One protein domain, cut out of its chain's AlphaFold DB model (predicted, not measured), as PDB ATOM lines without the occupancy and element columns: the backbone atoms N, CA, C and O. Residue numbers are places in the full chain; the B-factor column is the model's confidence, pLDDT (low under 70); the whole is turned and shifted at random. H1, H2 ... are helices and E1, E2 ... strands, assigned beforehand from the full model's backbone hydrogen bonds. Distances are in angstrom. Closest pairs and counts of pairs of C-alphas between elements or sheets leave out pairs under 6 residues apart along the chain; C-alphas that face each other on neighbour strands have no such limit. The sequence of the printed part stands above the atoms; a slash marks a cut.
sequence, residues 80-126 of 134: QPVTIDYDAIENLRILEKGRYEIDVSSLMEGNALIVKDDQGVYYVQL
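Overview. This is residues 80 to 126 of the 134 residues of an uncharacterized protein of Candidatus Micrarchaeota archaeon (UniProt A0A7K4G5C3). Two small strand hairpins, E1 with E2 and E3 with E4, sit next to each other with their turns toward the same end, and E1 comes near E3 where E1 begins, at Leu 92. The short helix H1 lies at the opposite end, between the two hairpins along the chain, and residues 80 to 91 swing out in an arc before E1. The printed part has 47 residues, with named elements in the order E1, E2, H1, E3, E4 and two antiparallel sheets of two strands each. The class is mixed, helices and strands, with under half of the residues in named elements. The whole is compact, with a radius of gyration of the C-alphas of 10.8 A and spans of 30 by 23 by 22 A.

Arrangement. E1, residues 92 to 96, and E2, residues 99 to 102, form an antiparallel hairpin at 161 degrees, with N 93 and O 101 within hydrogen-bond range at 2.9 A. In H1, residues 104 to 108, every O i to N i+4 pair is within hydrogen-bond range. E3, residues 113 to 116, and E4, residues 122 to 125, form the second antiparallel hairpin, at 163 degrees, with N 123 and O 115 2.8 A apart. The closest C-alphas of E1 and E3 are those of Leu 92 and Val 115, 5.6 A apart. E2 and E3 are apart.

Along the chain. E1 begins at C-alpha 92, (29.628, -25.026, -32.501), and is 12.2 A long. E2 measures 9.8 A, H1 6.1 A and E3 10.3 A. E4 measures 9.8 A and ends at C-alpha 125, (30.095, -18.886, -42.209).

Size, cuts and confidence. The C-alphas farthest apart, those of Gln 80 and Leu 126, are 31.1 A apart. The printed part has no cut, and the four links between named elements are tight. The mean pLDDT of the printed part is 77.8, and residues 80 to 88 are under 70.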
ATOM      1  N   GLN A  80      29.442 -40.259 -22.388       47.69
ATOM      2  CA  GLN A  80      30.712 -39.921 -23.033       47.69
ATOM      3  C   GLN A  80      31.433 -38.827 -22.231       47.69
ATOM      4  O   GLN A  80      30.812 -37.811 -21.906       47.69
ATOM      5  N   PRO A  81      32.736 -38.974 -21.921       41.41
ATOM      6  CA  PRO A  81      33.506 -37.862 -21.390       41.41
ATOM      7  C   PRO A  81      33.490 -36.736 -22.425       41.41
ATOM      8  O   PRO A  81      33.909 -36.932 -23.564       41.41
ATOM      9  N   VAL A  82      32.999 -35.561 -22.029       47.41
ATOM     10  CA  VAL A  82      33.134 -34.339 -22.827       47.41
ATOM     11  C   VAL A  82      34.625 -34.012 -22.861       47.41
ATOM     12  O   VAL A  82      35.169 -33.419 -21.931       47.41
ATOM     13  N   THR A  83      35.320 -34.486 -23.892       43.16
ATOM     14  CA  THR A  83      36.699 -34.092 -24.161       43.16
ATOM     15  C   THR A  83      36.660 -32.667 -24.687       43.16
ATOM     16  O   THR A  83      36.356 -32.437 -25.856       43.16
ATOM     17  N   ILE A  84      36.928 -31.707 -23.804       45.72
ATOM     18  CA  ILE A  84      37.156 -30.323 -24.206       45.72
ATOM     19  C   ILE A  84      38.534 -30.300 -24.867       45.72
ATOM     20  O   ILE A  84      39.562 -30.294 -24.193       45.72
ATOM     21  N   ASP A  85      38.551 -30.392 -26.192       55.22
ATOM     22  CA  ASP A  85      39.746 -30.123 -26.983       55.22
ATOM     23  C   ASP A  85      40.000 -28.610 -26.949       55.22
ATOM     24  O   ASP A  85      39.287 -27.843 -27.594       55.22
ATOM     25  N   TYR A  86      40.960 -28.179 -26.130       49.41
ATOM     26  CA  TYR A  86      41.304 -26.765 -25.951       49.41
ATOM     27  C   TYR A  86      41.940 -26.135 -27.200       49.41
ATOM     28  O   TYR A  86      41.989 -24.910 -27.288       49.41
ATOM     29  N   ASP A  87      42.391 -26.950 -28.162       56.75
ATOM     30  CA  ASP A  87      42.952 -26.485 -29.435       56.75
ATOM     31  C   ASP A  87      41.882 -26.365 -30.535       56.75
ATOM     32  O   ASP A  87      42.165 -25.968 -31.670       56.75
ATOM     33  N   ALA A  88      40.634 -26.697 -30.209       66.00
ATOM     34  CA  ALA A  88      39.533 -26.605 -31.139       66.00
ATOM     35  C   ALA A  88      39.138 -25.158 -31.430       66.00
ATOM     36  O   ALA A  88      38.795 -24.378 -30.546       66.00
ATOM     37  N   ILE A  89      39.109 -24.833 -32.718       80.19
ATOM     38  CA  ILE A  89      38.668 -23.531 -33.226       80.19
ATOM     39  C   ILE A  89      37.150 -23.465 -33.470       80.19
ATOM     40  O   ILE A  89      36.649 -22.441 -33.933       80.19
ATOM     41  N   GLU A  90      36.415 -24.561 -33.240       84.25
ATOM     42  CA  GLU A  90      34.969 -24.620 -33.468       84.25
ATOM     43  C   GLU A  90      34.208 -23.883 -32.364       84.25
ATOM     44  O   GLU A  90      34.420 -24.139 -31.184       84.25
ATOM     45  N   ASN A  91      33.253 -23.033 -32.736       87.44
ATOM     46  CA  ASN A  91      32.331 -22.411 -31.775       87.44
ATOM     47  C   ASN A  91      30.949 -23.079 -31.746       87.44
ATOM     48  O   ASN A  91      30.088 -22.699 -30.947       87.44
ATOM     49  N   LEU A  92      30.745 -24.098 -32.584       89.31
ATOM     50  CA  LEU A  92      29.628 -25.026 -32.501       89.31
ATOM     51  C   LEU A  92      30.106 -26.438 -32.858       89.31
ATOM     52  O   LEU A  92      30.513 -26.703 -33.989       89.31
ATOM     53  N   ARG A  93      30.009 -27.353 -31.892       88.12
ATOM     54  CA  ARG A  93      30.363 -28.766 -32.043       88.12
ATOM     55  C   ARG A  93      29.139 -29.644 -31.833       88.12
ATOM     56  O   ARG A  93      28.354 -29.446 -30.908       88.12
ATOM     57  N   ILE A  94      28.985 -30.637 -32.700       85.81
ATOM     58  CA  ILE A  94      27.938 -31.653 -32.596       85.81
ATOM     59  C   ILE A  94      28.523 -32.820 -31.800       85.81
ATOM     60  O   ILE A  94      29.464 -33.453 -32.266       85.81
ATOM     61  N   LEU A  95      27.994 -33.080 -30.604       81.50
ATOM     62  CA  LEU A  95      28.414 -34.230 -29.796       81.50
ATOM     63  C   LEU A  95      27.665 -35.484 -30.261       81.50
ATOM     64  O   LEU A  95      28.262 -36.505 -30.578       81.50
ATOM     65  N   GLU A  96      26.343 -35.367 -30.376       77.62
ATOM     66  CA  GLU A  96      25.452 -36.416 -30.868       77.62
ATOM     67  C   GLU A  96      24.139 -35.799 -31.370       77.62
ATOM     68  O   GLU A  96      23.918 -34.585 -31.307       77.62
ATOM     69  N   LYS A  97      23.232 -36.627 -31.895       78.12
ATOM     70  CA  LYS A  97      21.955 -36.148 -32.429       78.12
ATOM     71  C   LYS A  97      21.136 -35.456 -31.331       78.12
ATOM     72  O   LYS A  97      20.606 -36.109 -30.442       78.12
ATOM     73  N   GLY A  98      20.968 -34.141 -31.459       78.00
ATOM     74  CA  GLY A  98      20.230 -33.322 -30.493       78.00
ATOM     75  C   GLY A  98      21.088 -32.742 -29.366       78.00
ATOM     76  O   GLY A  98      20.544 -32.027 -28.526       78.00
ATOM     77  N   ARG A  99      22.405 -32.987 -29.363       80.62
ATOM     78  CA  ARG A  99      23.330 -32.472 -28.353       80.62
ATOM     79  C   ARG A  99      24.500 -31.732 -28.988       80.62
ATOM     80  O   ARG A  99      25.232 -32.271 -29.819       80.62
ATOM     81  N   TYR A 100      24.692 -30.500 -28.534       86.81
ATOM     82  CA  TYR A 100      25.657 -29.568 -29.096       86.81
ATOM     83  C   TYR A 100      26.441 -28.884 -27.980       86.81
ATOM     84  O   TYR A 100      25.882 -28.554 -26.935       86.81
ATOM     85  N   GLU A 101      27.717 -28.647 -28.233       84.06
ATOM     86  CA  GLU A 101      28.567 -27.749 -27.460       84.06
ATOM     87  C   GLU A 101      28.652 -26.422 -28.228       84.06
ATOM     88  O   GLU A 101      28.878 -26.420 -29.440       84.06
ATOM     89  N   ILE A 102      28.378 -25.300 -27.557       87.94
ATOM     90  CA  ILE A 102      28.234 -23.986 -28.199       87.94
ATOM     91  C   ILE A 102      29.001 -22.935 -27.398       87.94
ATOM     92  O   ILE A 102      28.691 -22.706 -26.225       87.94
ATOM     93  N   ASP A 103      29.925 -22.231 -28.054       86.62
ATOM     94  CA  ASP A 103      30.528 -21.012 -27.515       86.62
ATOM     95  C   ASP A 103      29.615 -19.814 -27.807       86.62
ATOM     96  O   ASP A 103      29.670 -19.149 -28.846       86.62
ATOM     97  N   VAL A 104      28.729 -19.553 -26.849       84.75
ATOM     98  CA  VAL A 104      27.744 -18.475 -26.930       84.75
ATOM     99  C   VAL A 104      28.422 -17.101 -26.996       84.75
ATOM    100  O   VAL A 104      27.938 -16.232 -27.720       84.75
ATOM    101  N   SER A 105      29.544 -16.903 -26.298       79.56
ATOM    102  CA  SER A 105      30.260 -15.620 -26.275       79.56
ATOM    103  C   SER A 105      30.790 -15.275 -27.664       79.56
ATOM    104  O   SER A 105      30.482 -14.201 -28.185       79.56
ATOM    105  N   SER A 106      31.471 -16.228 -28.311       80.31
ATOM    106  CA  SER A 106      31.975 -16.056 -29.678       80.31
ATOM    107  C   SER A 106      30.850 -15.738 -30.668       80.31
ATOM    108  O   SER A 106      30.978 -14.839 -31.501       80.31
ATOM    109  N   LEU A 107      29.732 -16.468 -30.609       84.06
ATOM    110  CA  LEU A 107      28.620 -16.257 -31.541       84.06
ATOM    111  C   LEU A 107      27.933 -14.899 -31.335       84.06
ATOM    112  O   LEU A 107      27.498 -14.268 -32.300       84.06
ATOM    113  N   MET A 108      27.841 -14.427 -30.090       78.69
ATOM    114  CA  MET A 108      27.244 -13.130 -29.761       78.69
ATOM    115  C   MET A 108      28.096 -11.943 -30.211       78.69
ATOM    116  O   MET A 108      27.544 -10.905 -30.579       78.69
ATOM    117  N   GLU A 109      29.419 -12.090 -30.213       81.25
ATOM    118  CA  GLU A 109      30.352 -11.079 -30.725       81.25
ATOM    119  C   GLU A 109      30.271 -10.909 -32.250       81.25
ATOM    120  O   GLU A 109      30.818  -9.955 -32.805       81.25
ATOM    121  N   GLY A 110      29.534 -11.789 -32.937       79.06
ATOM    122  CA  GLY A 110      29.421 -11.786 -34.392       79.06
ATOM    123  C   GLY A 110      30.644 -12.389 -35.079       79.06
ATOM    124  O   GLY A 110      30.848 -12.141 -36.270       79.06
ATOM    125  N   ASN A 111      31.442 -13.177 -34.351       80.00
ATOM    126  CA  ASN A 111      32.525 -13.955 -34.933       80.00
ATOM    127  C   ASN A 111      31.954 -14.979 -35.929       80.00
ATOM    128  O   ASN A 111      30.770 -15.328 -35.897       80.00
ATOM    129  N   ALA A 112      32.793 -15.446 -36.853       83.19
ATOM    130  CA  ALA A 112      32.377 -16.428 -37.849       83.19
ATOM    131  C   ALA A 112      31.879 -17.715 -37.175       83.19
ATOM    132  O   ALA A 112      32.495 -18.184 -36.223       83.19
ATOM    133  N   LEU A 113      30.789 -18.297 -37.679       89.50
ATOM    134  CA  LEU A 113      30.339 -19.620 -37.244       89.50
ATOM    135  C   LEU A 113      31.277 -20.665 -37.857       89.50
ATOM    136  O   LEU A 113      31.414 -20.707 -39.081       89.50
ATOM    137  N   ILE A 114      31.907 -21.479 -37.015       90.38
ATOM    138  CA  ILE A 114      32.884 -22.501 -37.396       90.38
ATOM    139  C   ILE A 114      32.376 -23.850 -36.891       90.38
ATOM    140  O   ILE A 114      32.219 -24.046 -35.686       90.38
ATOM    141  N   VAL A 115      32.136 -24.773 -37.824       91.19
ATOM    142  CA  VAL A 115      31.668 -26.141 -37.556       91.19
ATOM    143  C   VAL A 115      32.565 -27.123 -38.298       91.19
ATOM    144  O   VAL A 115      32.995 -26.833 -39.414       91.19
ATOM    145  N   LYS A 116      32.821 -28.290 -37.713       88.38
ATOM    146  CA  LYS A 116      33.587 -29.382 -38.322       88.38
ATOM    147  C   LYS A 116      32.693 -30.599 -38.536       88.38
ATOM    148  O   LYS A 116      31.861 -30.900 -37.679       88.38
ATOM    149  N   ASP A 117      32.846 -31.279 -39.668       85.12
ATOM    150  CA  ASP A 117      32.177 -32.559 -39.919       85.12
ATOM    151  C   ASP A 117      33.009 -33.773 -39.463       85.12
ATOM    152  O   ASP A 117      34.124 -33.652 -38.948       85.12
ATOM    153  N   ASP A 118      32.457 -34.971 -39.647       83.75
ATOM    154  CA  ASP A 118      33.107 -36.235 -39.289       83.75
ATOM    155  C   ASP A 118      34.303 -36.592 -40.194       83.75
ATOM    156  O   ASP A 118      35.156 -37.385 -39.798       83.75
ATOM    157  N   GLN A 119      34.403 -35.977 -41.378       83.94
ATOM    158  CA  GLN A 119      35.534 -36.103 -42.303       83.94
ATOM    159  C   GLN A 119      36.670 -35.116 -41.982       83.94
ATOM    160  O   GLN A 119      37.728 -35.152 -42.613       83.94
ATOM    161  N   GLY A 120      36.473 -34.235 -40.997       82.06
ATOM    162  CA  GLY A 120      37.434 -33.212 -40.598       82.06
ATOM    163  C   GLY A 120      37.424 -31.952 -41.465       82.06
ATOM    164  O   GLY A 120      38.361 -31.154 -41.381       82.06
ATOM    165  N   VAL A 121      36.388 -31.756 -42.281       86.81
ATOM    166  CA  VAL A 121      36.177 -30.556 -43.094       86.81
ATOM    167  C   VAL A 121      35.525 -29.471 -42.245       86.81
ATOM    168  O   VAL A 121      34.546 -29.709 -41.538       86.81
ATOM    169  N   TYR A 122      36.055 -28.251 -42.343       89.38
ATOM    170  CA  TYR A 122      35.513 -27.087 -41.653       89.38
ATOM    171  C   TYR A 122      34.581 -26.285 -42.559       89.38
ATOM    172  O   TYR A 122      34.943 -25.881 -43.665       89.38
ATOM    173  N   TYR A 123      33.399 -25.988 -42.034       86.69
ATOM    174  CA  TYR A 123      32.421 -25.087 -42.615       86.69
ATOM    175  C   TYR A 123      32.458 -23.773 -41.848       86.69
ATOM    176  O   TYR A 123      32.172 -23.727 -40.651       86.69
ATOM    177  N   VAL A 124      32.818 -22.701 -42.554       88.81
ATOM    178  CA  VAL A 124      32.961 -21.366 -41.973       88.81
ATOM    179  C   VAL A 124      31.947 -20.430 -42.606       88.81
ATOM    180  O   VAL A 124      32.030 -20.113 -43.794       88.81
ATOM    181  N   GLN A 125      30.999 -19.952 -41.805       86.06
ATOM    182  CA  GLN A 125      30.095 -18.886 -42.209       86.06
ATOM    183  C   GLN A 125      30.602 -17.560 -41.655       86.06
ATOM    184  O   GLN A 125      30.494 -17.264 -40.464       86.06
ATOM    185  N   LEU A 126      31.144 -16.745 -42.557       84.94
ATOM    186  CA  LEU A 126      31.612 -15.407 -42.229       84.94
ATOM    187  C   LEU A 126      30.425 -14.480 -41.917       84.94
ATOM    188  O   LEU A 126      29.380 -14.566 -42.579       84.94
TER     189      LEU A 126